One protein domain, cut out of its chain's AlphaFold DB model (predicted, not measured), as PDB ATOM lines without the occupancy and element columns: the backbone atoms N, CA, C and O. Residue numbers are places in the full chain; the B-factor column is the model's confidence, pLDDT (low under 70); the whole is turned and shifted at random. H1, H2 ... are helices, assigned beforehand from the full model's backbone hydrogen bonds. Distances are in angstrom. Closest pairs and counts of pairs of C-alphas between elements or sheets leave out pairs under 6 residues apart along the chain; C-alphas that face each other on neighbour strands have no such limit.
ATOM      1  N   PHE A  57     114.733 110.441  53.337       68.75
ATOM      2  CA  PHE A  57     115.738 111.480  53.558       68.75
ATOM      3  C   PHE A  57     115.817 112.400  52.331       68.75
ATOM      4  O   PHE A  57     115.823 111.906  51.203       68.75
ATOM      5  N   PRO A  58     115.914 113.729  52.511       72.19
ATOM      6  CA  PRO A  58     116.184 114.644  51.410       72.19
ATOM      7  C   PRO A  58     117.475 114.252  50.678       72.19
ATOM      8  O   PRO A  58     118.486 113.961  51.321       72.19
ATOM      9  N   ASN A  59     117.474 114.320  49.344       67.06
ATOM     10  CA  ASN A  59     118.641 113.980  48.511       67.06
ATOM     11  C   ASN A  59     119.911 114.769  48.888       67.06
ATOM     12  O   ASN A  59     121.021 114.287  48.693       67.06
ATOM     13  N   SER A  60     119.762 115.960  49.476       71.44
ATOM     14  CA  SER A  60     120.876 116.761  49.996       71.44
ATOM     15  C   SER A  60     121.594 116.126  51.192       71.44
ATOM     16  O   SER A  60     122.787 116.352  51.364       71.44
ATOM     17  N   ILE A  61     120.890 115.337  52.011       67.88
ATOM     18  CA  ILE A  61     121.473 114.585  53.131       67.88
ATOM     19  C   ILE A  61     122.090 113.283  52.615       67.88
ATOM     20  O   ILE A  61     123.187 112.920  53.033       67.88
ATOM     21  N   LEU A  62     121.421 112.615  51.668       67.38
ATOM     22  CA  LEU A  62     121.923 111.378  51.063       67.38
ATOM     23  C   LEU A  62     123.242 111.592  50.302       67.38
ATOM     24  O   LEU A  62     124.155 110.787  50.449       67.38
ATOM     25  N   GLY A  63     123.400 112.726  49.613       71.56
ATOM     26  CA  GLY A  63     124.622 113.041  48.862       71.56
ATOM     27  C   GLY A  63     125.890 113.226  49.711       71.56
ATOM     28  O   GLY A  63     126.997 113.146  49.185       71.56
ATOM     29  N   ILE A  64     125.771 113.437  51.031       76.56
ATOM     30  CA  ILE A  64     126.938 113.441  51.932       76.56
ATOM     31  C   ILE A  64     127.531 112.032  52.020       76.56
ATOM     32  O   ILE A  64     128.747 111.873  52.108       76.56
ATOM     33  N   PHE A  65     126.693 111.003  51.955       74.50
ATOM     34  CA  PHE A  65     127.143 109.624  52.048       74.50
ATOM     35  C   PHE A  65     127.784 109.110  50.754       74.50
ATOM     36  O   PHE A  65     128.698 108.293  50.828       74.50
ATOM     37  N   ASP A  66     127.427 109.680  49.600       76.69
ATOM     38  CA  ASP A  66     128.095 109.411  48.316       76.69
ATOM     39  C   ASP A  66     129.567 109.868  48.309       76.69
ATOM     40  O   ASP A  66     130.377 109.398  47.509       76.69
ATOM     41  N   SER A  67     129.940 110.780  49.214       82.94
ATOM     42  CA  SER A  67     131.330 111.225  49.378       82.94
ATOM     43  C   SER A  67     132.204 110.229  50.149       82.94
ATOM     44  O   SER A  67     133.430 110.370  50.165       82.94
ATOM     45  N   ILE A  68     131.598 109.218  50.781       82.06
ATOM     46  CA  ILE A  68     132.296 108.209  51.574       82.06
ATOM     47  C   ILE A  68     132.638 107.014  50.666       82.06
ATOM     48  O   ILE A  68     131.738 106.332  50.170       82.06
ATOM     49  N   PRO A  69     133.931 106.699  50.454       85.56
ATOM     50  CA  PRO A  69     134.323 105.563  49.629       85.56
ATOM     51  C   PRO A  69     133.733 104.250  50.154       85.56
ATOM     52  O   PRO A  69     133.855 103.941  51.339       85.56
ATOM     53  N   TYR A  70     133.149 103.453  49.255       85.31
ATOM     54  CA  TYR A  70     132.559 102.140  49.557       85.31
ATOM     55  C   TYR A  70     131.391 102.160  50.559       85.31
ATOM     56  O   TYR A  70     131.099 101.130  51.168       85.31
ATOM     57  N   TRP A  71     130.709 103.297  50.728       85.69
ATOM     58  CA  TRP A  71     129.558 103.423  51.626       85.69
ATOM     59  C   TRP A  71     128.463 102.382  51.357       85.69
ATOM     60  O   TRP A  71     128.035 101.687  52.279       85.69
ATOM     61  N   ASP A  72     128.102 102.192  50.086       84.88
ATOM     62  CA  ASP A  72     127.118 101.185  49.676       84.88
ATOM     63  C   ASP A  72     127.540  99.774  50.097       84.88
ATOM     64  O   ASP A  72     126.756  99.013  50.668       84.88
ATOM     65  N   THR A  73     128.814  99.435  49.892       87.94
ATOM     66  CA  THR A  73     129.373  98.138  50.288       87.94
ATOM     67  C   THR A  73     129.315  97.943  51.803       87.94
ATOM     68  O   THR A  73     128.972  96.857  52.269       87.94
ATOM     69  N   LEU A  74     129.614  98.984  52.587       86.56
ATOM     70  CA  LEU A  74     129.548  98.930  54.049       86.56
ATOM     71  C   LEU A  74     128.116  98.706  54.545       86.56
ATOM     72  O   LEU A  74     127.908  97.851  55.408       86.56
ATOM     73  N   ILE A  75     127.130  99.407  53.978       87.00
ATOM     74  CA  ILE A  75     125.716  99.211  54.331       87.00
ATOM     75  C   ILE A  75     125.277  97.785  54.017       87.00
ATOM     76  O   ILE A  75     124.647  97.145  54.859       87.00
ATOM     77  N   VAL A  76     125.625  97.264  52.839       90.38
ATOM     78  CA  VAL A  76     125.254  95.899  52.441       90.38
ATOM     79  C   VAL A  76     125.836  94.872  53.413       90.38
ATOM     80  O   VAL A  76     125.113  93.992  53.878       90.38
ATOM     81  N   VAL A  77     127.112  95.003  53.787       92.00
ATOM     82  CA  VAL A  77     127.758  94.091  54.745       92.00
ATOM     83  C   VAL A  77     127.093  94.165  56.125       92.00
ATOM     84  O   VAL A  77     126.825  93.125  56.731       92.00
ATOM     85  N   LEU A  78     126.772  95.369  56.609       89.69
ATOM     86  CA  LEU A  78     126.075  95.558  57.884       89.69
ATOM     87  C   LEU A  78     124.648  94.993  57.853       89.69
ATOM     88  O   LEU A  78     124.234  94.320  58.796       89.69
ATOM     89  N   GLY A  79     123.917  95.213  56.760       91.19
ATOM     90  CA  GLY A  79     122.565  94.696  56.560       91.19
ATOM     91  C   GLY A  79     122.528  93.168  56.537       91.19
ATOM     92  O   GLY A  79     121.717  92.561  57.237       91.19
ATOM     93  N   VAL A  80     123.454  92.534  55.812       92.25
ATOM     94  CA  VAL A  80     123.599  91.069  55.796       92.25
ATOM     95  C   VAL A  80     123.974  90.542  57.184       92.25
ATOM     96  O   VAL A  80     123.392  89.561  57.645       92.25
ATOM     97  N   GLY A  81     124.892  91.210  57.890       91.75
ATOM     98  CA  GLY A  81     125.271  90.844  59.257       91.75
ATOM     99  C   GLY A  81     124.086  90.871  60.226       91.75
ATOM    100  O   GLY A  81     123.857  89.906  60.957       91.75
ATOM    101  N   LEU A  82     123.285  91.939  60.191       91.81
ATOM    102  CA  LEU A  82     122.070  92.050  61.000       91.81
ATOM    103  C   LEU A  82     121.031  90.992  60.621       91.81
ATOM    104  O   LEU A  82     120.457  90.368  61.513       91.81
ATOM    105  N   MET A  83     120.822  90.739  59.327       90.75
ATOM    106  CA  MET A  83     119.889  89.715  58.856       90.75
ATOM    107  C   MET A  83     120.261  88.322  59.383       90.75
ATOM    108  O   MET A  83     119.381  87.584  59.823       90.75
ATOM    109  N   LEU A  84     121.551  87.974  59.412       91.00
ATOM    110  CA  LEU A  84     122.020  86.708  59.979       91.00
ATOM    111  C   LEU A  84     121.779  86.629  61.492       91.00
ATOM    112  O   LEU A  84     121.304  85.605  61.982       91.00
ATOM    113  N   ILE A  85     122.054  87.709  62.232       90.94
ATOM    114  CA  ILE A  85     121.812  87.765  63.681       90.94
ATOM    115  C   ILE A  85     120.319  87.584  63.979       90.94
ATOM    116  O   ILE A  85     119.954  86.715  64.772       90.94
ATOM    117  N   PHE A  86     119.450  88.353  63.320       89.25
ATOM    118  CA  PHE A  86     118.004  88.237  63.499       89.25
ATOM    119  C   PHE A  86     117.481  86.871  63.062       89.25
ATOM    120  O   PHE A  86     116.695  86.270  63.791       89.25
ATOM    121  N   GLY A  87     117.957  86.337  61.935       88.94
ATOM    122  CA  GLY A  87     117.593  85.006  61.458       88.94
ATOM    123  C   GLY A  87     117.909  83.919  62.486       88.94
ATOM    124  O   GLY A  87     117.046  83.108  62.810       88.94
ATOM    125  N   ILE A  88     119.106  83.943  63.080       90.88
ATOM    126  CA  ILE A  88     119.500  82.988  64.127       90.88
ATOM    127  C   ILE A  88     118.640  83.155  65.384       90.88
ATOM    128  O   ILE A  88     118.216  82.160  65.971       90.88
ATOM    129  N   VAL A  89     118.367  84.391  65.812       90.38
ATOM    130  CA  VAL A  89     117.525  84.659  66.990       90.38
ATOM    131  C   VAL A  89     116.104  84.145  66.771       90.38
ATOM    132  O   VAL A  89     115.580  83.443  67.634       90.38
ATOM    133  N   ILE A  90     115.506  84.430  65.614       88.69
ATOM    134  CA  ILE A  90     114.166  83.965  65.248       88.69
ATOM    135  C   ILE A  90     114.129  82.434  65.211       88.69
ATOM    136  O   ILE A  90     113.287  81.830  65.871       88.69
ATOM    137  N   LEU A  91     115.080  81.794  64.522       88.38
ATOM    138  CA  LEU A  91     115.181  80.332  64.481       88.38
ATOM    139  C   LEU A  91     115.309  79.734  65.884       88.38
ATOM    140  O   LEU A  91     114.636  78.760  66.204       88.38
ATOM    141  N   LYS A  92     116.123  80.337  66.753       85.25
ATOM    142  CA  LYS A  92     116.288  79.895  68.141       85.25
ATOM    143  C   LYS A  92     115.008  80.044  68.963       85.25
ATOM    144  O   LYS A  92     114.787  79.232  69.854       85.25
ATOM    145  N   VAL A  93     114.191  81.063  68.703       86.19
ATOM    146  CA  VAL A  93     112.878  81.222  69.346       86.19
ATOM    147  C   VAL A  93     111.924  80.127  68.875       86.19
ATOM    148  O   VAL A  93     111.334  79.457  69.715       86.19
ATOM    149  N   PHE A  94     111.839  79.872  67.566       80.06
ATOM    150  CA  PHE A  94     110.991  78.807  67.024       80.06
ATOM    151  C   PHE A  94     111.396  77.413  67.524       80.06
ATOM    152  O   PHE A  94     110.535  76.639  67.925       80.06
ATOM    153  N   LEU A  95     112.697  77.116  67.560       85.56
ATOM    154  CA  LEU A  95     113.245  75.833  68.018       85.56
ATOM    155  C   LEU A  95     113.226  75.643  69.547       85.56
ATOM    156  O   LEU A  95     113.592  74.574  70.026       85.56
ATOM    157  N   ARG A  96     112.884  76.681  70.321       64.50
ATOM    158  CA  ARG A  96     112.672  76.593  71.779       64.50
ATOM    159  C   ARG A  96     111.211  76.323  72.159       64.50
ATOM    160  O   ARG A  96     110.918  76.289  73.354       64.50
ATOM    161  N   THR A  97     110.336  76.155  71.168       50.81
ATOM    162  CA  THR A  97     109.031  75.490  71.322       50.81
ATOM    163  C   THR A  97     109.249  73.987  71.406       50.81
ATOM    164  O   THR A  97     108.581  73.347  72.243       50.81
TER     165      THR A  97
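What this domain is: This is residues 57 to 97 of the 97 residues of an uncharacterized protein of marine sediment metagenome (UniProt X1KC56). Two helices make an L: the long, nearly straight H2 is the long arm, and the short H1 stands off at its beginning, with the turn of residues 66 to 70 as the corner. Nothing folds back over either arm, and the L has no packed core. The printed part has 41 residues with two named helices, H1 then H2 along the chain, and no named strand; the class is all helix. The whole is extended, with a radius of gyration of the C-alphas of 15.9 A, and the C-alphas span 48 by 20 by 6 A, the length made mostly by H2.

Where its parts are: Find C-alpha 71 at (129.558, 103.423, 51.626); from there H2, residues 71 to 94, runs 34.5 A to C-alpha 94 at (110.991, 78.807, 67.024). Go back to C-alpha 59 at (118.641, 113.980, 48.511) for H1, residues 59 to 65, which is 10.2 A long and ends at C-alpha 65.

How they stand to each other: Start at the first residue of H2: the C-alphas of Trp 71 and Phe 65, the closest of the two helices, are 6.7 A apart. H1 and H2 are close but not clearly touching, with 1 pair of C-alphas within 8 A. Their lines are about perpendicular, at 89 degrees, and their centres are 24.7 A apart. In H2 every O i to N i+4 pair is within hydrogen-bond range; in H1 1 of 3 is, beside 3 of 4 O i to N i+3 pairs.

The domain as a whole: Look at Ser 60 and Thr 97 for the two C-alphas farthest apart, 47.9 A. The printed part has no cut, ends at the chain's last residue, and has a tight link of 5 residues from H1 to H2. The whole of residues 57 to 97 stands free: no C-alpha has another, 8 or more residues away along the chain, within 10 A. The mean pLDDT of the printed part is 82.5, and it is under 70 at residues 57, 59, 61 to 62 and 96 to 97.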